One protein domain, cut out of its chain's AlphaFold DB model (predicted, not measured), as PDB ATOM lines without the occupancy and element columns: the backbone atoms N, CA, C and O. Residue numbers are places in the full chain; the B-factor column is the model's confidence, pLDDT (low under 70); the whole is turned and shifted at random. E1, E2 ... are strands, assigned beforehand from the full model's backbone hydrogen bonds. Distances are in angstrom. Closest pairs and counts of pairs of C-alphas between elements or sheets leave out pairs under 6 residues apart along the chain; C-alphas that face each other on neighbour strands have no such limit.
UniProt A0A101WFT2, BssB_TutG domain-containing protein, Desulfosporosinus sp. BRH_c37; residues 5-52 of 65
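Overview. This is residues 5 to 52 of the 65 residues of the protein "BssB_TutG domain-containing protein" of Desulfosporosinus sp. BRH_c37 (UniProt A0A101WFT2). A long, strongly twisted hairpin of two strands, E2 and E3, makes the longest axis, and a short third strand, E1, lies beside the part of E2 near its beginning, forming a small open sheet. The link from E2 to E3, residues 29 to 36, makes one end of the long hairpin, while the link from E1 to E2 and both end stretches of the printed part lie toward the other end. The printed part has 48 residues with no named helix and three named strands, E1, E2 and E3 along the chain, in an antiparallel sheet of order E1 - E2 - E3. The class is all strand, though 22 of the 48 residues, under half, are in named elements. The whole is loose, with a radius of gyration of the C-alphas of 12.8 A, and flat in outline, spanning 38 by 27 by 13 A.

Arrangement. E1, residues 10 to 12, is an edge strand. It is antiparallel to E2, residues 19 to 28, with an angle of 137 degrees between their directions. The C-alphas of Val 10 and Cys 22, which face each other, are 4.4 A apart. Within hydrogen-bond range across this hairpin are N 11 and O 21 at 2.9 A, and N 21 and O 11 at 2.7 A. E2 is the inner strand and forms a second hairpin with E3, residues 37 to 45, the other edge strand. E2 and E3 are antiparallel at 155 degrees. Their facing C-alphas include those of Lys 19 and Asn 45, 4.8 A apart, and those of Lys 28 and Met 37, 4.6 A apart. N 22 and O 42 are 2.8 A apart, and N 38 and O 27 are also 2.8 A apart, both within hydrogen-bond range. The three strands form a meander, each strand after the first being the antiparallel neighbour of the one before.

Along the chain. E1 runs from Val 10, with its C-alpha at (-3.050, -39.240, 46.386), to Val 12 over 6.8 A. E2 runs from Lys 19 to Lys 28 over 25.9 A, its last C-alpha at (-16.677, -27.001, 37.831). E3 runs from Met 37 to Asn 45 over 24.8 A and ends with C-alpha 45 at (4.423, -34.467, 50.573).

Size, cuts and confidence. The C-alphas of Thr 32 and Asp 47 are the two farthest apart, at 38.7 A. The C-alphas of Glu 5 and Asp 52, the first and last printed residues, are 14.5 A apart. The printed part has no cut. The links from E1 to E2, with 6 residues, and from E2 to E3, with 8 residues, are both short. The mean pLDDT of the printed part is 82.7, and residue 31 and residues 33 to 36, in the link from E2 to E3, are under 70.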
ATOM      1  N   GLU A   5       0.035 -40.298  52.100       86.31
ATOM      2  CA  GLU A   5       0.366 -41.583  51.465       86.31
ATOM      3  C   GLU A   5      -0.787 -42.603  51.501       86.31
ATOM      4  O   GLU A   5      -0.985 -43.367  50.557       86.31
ATOM      5  N   GLU A   6      -1.582 -42.597  52.571       88.25
ATOM      6  CA  GLU A   6      -2.665 -43.564  52.798       88.25
ATOM      7  C   GLU A   6      -3.985 -43.147  52.122       88.25
ATOM      8  O   GLU A   6      -4.994 -43.853  52.207       88.25
ATOM      9  N   CYS A   7      -4.000 -41.977  51.478       88.50
ATOM     10  CA  CYS A   7      -5.193 -41.366  50.916       88.50
ATOM     11  C   CYS A   7      -5.451 -41.862  49.490       88.50
ATOM     12  O   CYS A   7      -4.606 -41.721  48.608       88.50
ATOM     13  N   LYS A   8      -6.678 -42.313  49.209       88.81
ATOM     14  CA  LYS A   8      -7.079 -42.811  47.883       88.81
ATOM     15  C   LYS A   8      -6.952 -41.775  46.768       88.81
ATOM     16  O   LYS A   8      -6.854 -42.142  45.600       88.81
ATOM     17  N   TRP A   9      -6.993 -40.493  47.136       87.56
ATOM     18  CA  TRP A   9      -6.888 -39.342  46.238       87.56
ATOM     19  C   TRP A   9      -5.445 -38.955  45.914       87.56
ATOM     20  O   TRP A   9      -5.232 -38.059  45.097       87.56
ATOM     21  N   VAL A  10      -4.460 -39.566  46.571       88.38
ATOM     22  CA  VAL A  10      -3.050 -39.240  46.386       88.38
ATOM     23  C   VAL A  10      -2.398 -40.287  45.499       88.38
ATOM     24  O   VAL A  10      -2.483 -41.491  45.725       88.38
ATOM     25  N   MET A  11      -1.738 -39.802  44.456       87.62
ATOM     26  CA  MET A  11      -0.969 -40.604  43.513       87.62
ATOM     27  C   MET A  11       0.512 -40.296  43.696       87.62
ATOM     28  O   MET A  11       0.861 -39.166  44.022       87.62
ATOM     29  N   VAL A  12       1.400 -41.244  43.415       87.81
ATOM     30  CA  VAL A  12       2.842 -40.958  43.396       87.81
ATOM     31  C   VAL A  12       3.161 -39.992  42.251       87.81
ATOM     32  O   VAL A  12       2.684 -40.167  41.127       87.81
ATOM     33  N   HIS A  13       3.961 -38.961  42.516       87.81
ATOM     34  CA  HIS A  13       4.404 -38.040  41.477       87.81
ATOM     35  C   HIS A  13       5.369 -38.753  40.516       87.81
ATOM     36  O   HIS A  13       6.358 -39.348  40.935       87.81
ATOM     37  N   GLN A  14       5.117 -38.637  39.208       83.94
ATOM     38  CA  GLN A  14       5.836 -39.392  38.170       83.94
ATOM     39  C   GLN A  14       7.354 -39.152  38.164       83.94
ATOM     40  O   GLN A  14       8.124 -40.056  37.863       83.94
ATOM     41  N   THR A  15       7.791 -37.936  38.502       87.12
ATOM     42  CA  THR A  15       9.213 -37.540  38.477       87.12
ATOM     43  C   THR A  15       9.899 -37.591  39.846       87.12
ATOM     44  O   THR A  15      11.122 -37.586  39.911       87.12
ATOM     45  N   ASN A  16       9.145 -37.587  40.950       86.50
ATOM     46  CA  ASN A  16       9.717 -37.533  42.297       86.50
ATOM     47  C   ASN A  16       8.899 -38.438  43.225       86.50
ATOM     48  O   ASN A  16       7.825 -38.025  43.662       86.50
ATOM     49  N   PRO A  17       9.397 -39.635  43.562       82.00
ATOM     50  CA  PRO A  17       8.635 -40.609  44.334       82.00
ATOM     51  C   PRO A  17       8.365 -40.175  45.780       82.00
ATOM     52  O   PRO A  17       7.491 -40.750  46.411       82.00
ATOM     53  N   MET A  18       9.056 -39.151  46.300       85.44
ATOM     54  CA  MET A  18       8.792 -38.616  47.643       85.44
ATOM     55  C   MET A  18       7.609 -37.637  47.682       85.44
ATOM     56  O   MET A  18       7.179 -37.221  48.755       85.44
ATOM     57  N   LYS A  19       7.079 -37.241  46.517       89.38
ATOM     58  CA  LYS A  19       5.939 -36.326  46.417       89.38
ATOM     59  C   LYS A  19       4.699 -37.052  45.921       89.38
ATOM     60  O   LYS A  19       4.765 -37.910  45.044       89.38
ATOM     61  N   GLY A  20       3.554 -36.658  46.460       88.94
ATOM     62  CA  GLY A  20       2.239 -37.081  46.011       88.94
ATOM     63  C   GLY A  20       1.568 -36.026  45.131       88.94
ATOM     64  O   GLY A  20       1.851 -34.833  45.223       88.94
ATOM     65  N   ILE A  21       0.637 -36.459  44.289       89.06
ATOM     66  CA  ILE A  21      -0.316 -35.611  43.579       89.06
ATOM     67  C   ILE A  21      -1.698 -35.918  44.146       89.06
ATOM     68  O   ILE A  21      -2.245 -36.991  43.904       89.06
ATOM     69  N   CYS A  22      -2.264 -34.975  44.892       88.50
ATOM     70  CA  CYS A  22      -3.626 -35.034  45.401       88.50
ATOM     71  C   CYS A  22      -4.615 -34.559  44.326       88.50
ATOM     72  O   CYS A  22      -4.462 -33.464  43.778       88.50
ATOM     73  N   THR A  23      -5.633 -35.372  44.040       86.88
ATOM     74  CA  THR A  23      -6.671 -35.132  43.015       86.88
ATOM     75  C   THR A  23      -8.067 -34.905  43.601       86.88
ATOM     76  O   THR A  23      -9.065 -34.893  42.885       86.88
ATOM     77  N   ASN A  24      -8.155 -34.701  44.916       84.88
ATOM     78  CA  ASN A  24      -9.424 -34.533  45.627       84.88
ATOM     79  C   ASN A  24     -10.190 -33.262  45.204       84.88
ATOM     80  O   ASN A  24     -11.417 -33.198  45.250       84.88
ATOM     81  N   VAL A  25      -9.474 -32.216  44.789       80.00
ATOM     82  CA  VAL A  25     -10.101 -30.947  44.416       80.00
ATOM     83  C   VAL A  25     -10.627 -31.049  42.988       80.00
ATOM     84  O   VAL A  25      -9.853 -31.111  42.035       80.00
ATOM     85  N   ARG A  26     -11.954 -31.059  42.841       77.38
ATOM     86  CA  ARG A  26     -12.637 -31.002  41.546       77.38
ATOM     87  C   ARG A  26     -13.362 -29.669  41.416       77.38
ATOM     88  O   ARG A  26     -14.159 -29.316  42.283       77.38
ATOM     89  N   THR A  27     -13.097 -28.947  40.337       78.00
ATOM     90  CA  THR A  27     -13.649 -27.612  40.082       78.00
ATOM     91  C   THR A  27     -14.575 -27.681  38.880       78.00
ATOM     92  O   THR A  27     -14.219 -28.283  37.868       78.00
ATOM     93  N   LYS A  28     -15.758 -27.069  38.970       76.69
ATOM     94  CA  LYS A  28     -16.677 -27.001  37.831       76.69
ATOM     95  C   LYS A  28     -16.061 -26.112  36.741       76.69
ATOM     96  O   LYS A  28     -15.670 -24.980  37.020       76.69
ATOM     97  N   LEU A  29     -15.932 -26.643  35.529       74.75
ATOM     98  CA  LEU A  29     -15.513 -25.882  34.349       74.75
ATOM     99  C   LEU A  29     -16.700 -25.080  33.797       74.75
ATOM    100  O   LEU A  29     -17.854 -25.359  34.122       74.75
ATOM    101  N   ALA A  30     -16.414 -24.074  32.968       76.81
ATOM    102  CA  ALA A  30     -17.453 -23.327  32.263       76.81
ATOM    103  C   ALA A  30     -18.330 -24.277  31.429       76.81
ATOM    104  O   ALA A  30     -17.817 -25.221  30.829       76.81
ATOM    105  N   ASP A  31     -19.636 -23.996  31.351       67.38
ATOM    106  CA  ASP A  31     -20.628 -24.872  30.703       67.38
ATOM    107  C   ASP A  31     -20.395 -25.053  29.181       67.38
ATOM    108  O   ASP A  31     -21.054 -25.864  28.537       67.38
ATOM    109  N   THR A  32     -19.435 -24.328  28.596       73.19
ATOM    110  CA  THR A  32     -18.979 -24.469  27.204       73.19
ATOM    111  C   THR A  32     -17.980 -25.614  26.987       73.19
ATOM    112  O   THR A  32     -17.671 -25.941  25.843       73.19
ATOM    113  N   GLN A  33     -17.458 -26.225  28.056       64.81
ATOM    114  CA  GLN A  33     -16.508 -27.341  28.003       64.81
ATOM    115  C   GLN A  33     -17.241 -28.689  28.092       64.81
ATOM    116  O   GLN A  33     -18.083 -28.892  28.964       64.81
ATOM    117  N   ALA A  34     -16.880 -29.642  27.225       64.19
ATOM    118  CA  ALA A  34     -17.498 -30.975  27.187       64.19
ATOM    119  C   ALA A  34     -17.316 -31.767  28.499       64.19
ATOM    120  O   ALA A  34     -18.190 -32.538  28.889       64.19
ATOM    121  N   ASN A  35     -16.207 -31.535  29.210       66.94
ATOM    122  CA  ASN A  35     -15.985 -32.054  30.554       66.94
ATOM    123  C   ASN A  35     -16.368 -30.978  31.571       66.94
ATOM    124  O   ASN A  35     -15.671 -29.980  31.723       66.94
ATOM    125  N   GLN A  36     -17.469 -31.191  32.291       67.06
ATOM    126  CA  GLN A  36     -18.010 -30.210  33.242       67.06
ATOM    127  C   GLN A  36     -17.178 -30.074  34.529       67.06
ATOM    128  O   GLN A  36     -17.414 -29.163  35.321       67.06
ATOM    129  N   MET A  37     -16.198 -30.957  34.753       74.19
ATOM    130  CA  MET A  37     -15.383 -31.006  35.971       74.19
ATOM    131  C   MET A  37     -13.892 -31.092  35.625       74.19
ATOM    132  O   MET A  37     -13.461 -32.018  34.944       74.19
ATOM    133  N   ALA A  38     -13.096 -30.143  36.121       78.50
ATOM    134  CA  ALA A  38     -11.638 -30.199  36.115       78.50
ATOM    135  C   ALA A  38     -11.141 -30.838  37.411       78.50
ATOM    136  O   ALA A  38     -11.569 -30.453  38.499       78.50
ATOM    137  N   ILE A  39     -10.182 -31.754  37.314       80.88
ATOM    138  CA  ILE A  39      -9.454 -32.271  38.476       80.88
ATOM    139  C   ILE A  39      -8.234 -31.377  38.709       80.88
ATOM    140  O   ILE A  39      -7.293 -31.368  37.913       80.88
ATOM    141  N   GLN A  40      -8.229 -30.627  39.808       81.00
ATOM    142  CA  GLN A  40      -7.097 -29.803  40.204       81.00
ATOM    143  C   GLN A  40      -6.066 -30.666  40.935       81.00
ATOM    144  O   GLN A  40      -6.255 -31.092  42.074       81.00
ATOM    145  N   LYS A  41      -4.947 -30.919  40.253       83.38
ATOM    146  CA  LYS A  41      -3.812 -31.680  40.777       83.38
ATOM    147  C   LYS A  41      -2.978 -30.789  41.700       83.38
ATOM    148  O   LYS A  41      -2.405 -29.803  41.243       83.38
ATOM    149  N   LYS A  42      -2.888 -31.133  42.987       86.00
ATOM    150  CA  LYS A  42      -2.034 -30.442  43.965       86.00
ATOM    151  C   LYS A  42      -0.869 -31.335  44.370       86.00
ATOM    152  O   LYS A  42      -1.084 -32.470  44.778       86.00
ATOM    153  N   VAL A  43       0.353 -30.818  44.298       88.62
ATOM    154  CA  VAL A  43       1.531 -31.529  44.810       88.62
ATOM    155  C   VAL A  43       1.540 -31.449  46.339       88.62
ATOM    156  O   VAL A  43       1.380 -30.366  46.900       88.62
ATOM    157  N   VAL A  44       1.703 -32.592  46.997       89.06
ATOM    158  CA  VAL A  44       1.757 -32.753  48.459       89.06
ATOM    159  C   VAL A  44       2.983 -33.582  48.836       89.06
ATOM    160  O   VAL A  44       3.495 -34.320  47.990       89.06
ATOM    161  N   ASN A  45       3.462 -33.485  50.075       90.88
ATOM    162  CA  ASN A  45       4.423 -34.467  50.573       90.88
ATOM    163  C   ASN A  45       3.652 -35.685  51.098       90.88
ATOM    164  O   ASN A  45       2.516 -35.561  51.559       90.88
ATOM    165  N   MET A  46       4.215 -36.885  50.961       85.06
ATOM    166  CA  MET A  46       3.505 -38.114  51.347       85.06
ATOM    167  C   MET A  46       3.364 -38.274  52.865       85.06
ATOM    168  O   MET A  46       2.376 -38.832  53.338       85.06
ATOM    169  N   ASP A  47       4.315 -37.717  53.607       88.81
ATOM    170  CA  ASP A  47       4.394 -37.663  55.064       88.81
ATOM    171  C   ASP A  47       3.552 -36.535  55.689       88.81
ATOM    172  O   ASP A  47       3.396 -36.484  56.913       88.81
ATOM    173  N   ASP A  48       2.956 -35.655  54.873       87.69
ATOM    174  CA  ASP A  48       2.062 -34.607  55.366       87.69
ATOM    175  C   ASP A  48       0.817 -35.218  56.030       87.69
ATOM    176  O   ASP A  48       0.227 -36.194  55.547       87.69
ATOM    177  N   LYS A  49       0.359 -34.587  57.120       88.00
ATOM    178  CA  LYS A  49      -0.883 -34.976  57.803       88.00
ATOM    179  C   LYS A  49      -2.070 -34.902  56.845       88.00
ATOM    180  O   LYS A  49      -2.234 -33.927  56.110       88.00
ATOM    181  N   ALA A  50      -2.921 -35.920  56.895       84.62
ATOM    182  CA  ALA A  50      -4.102 -35.978  56.060       84.62
ATOM    183  C   ALA A  50      -5.096 -34.851  56.397       84.62
ATOM    184  O   ALA A  50      -5.272 -34.474  57.556       84.62
ATOM    185  N   CYS A  51      -5.742 -34.308  55.364       86.44
ATOM    186  CA  CYS A  51      -6.776 -33.279  55.503       86.44
ATOM    187  C   CYS A  51      -8.139 -33.874  55.897       86.44
ATOM    188  O   CYS A  51      -8.338 -35.082  55.803       86.44
ATOM    189  N   ASP A  52      -9.121 -33.025  56.202       85.06
ATOM    190  CA  ASP A  52     -10.475 -33.440  56.624       85.06
ATOM    191  C   ASP A  52     -11.236 -34.279  55.583       85.06
ATOM    192  O   ASP A  52     -12.198 -34.970  55.902       85.06
TER     193      ASP A  52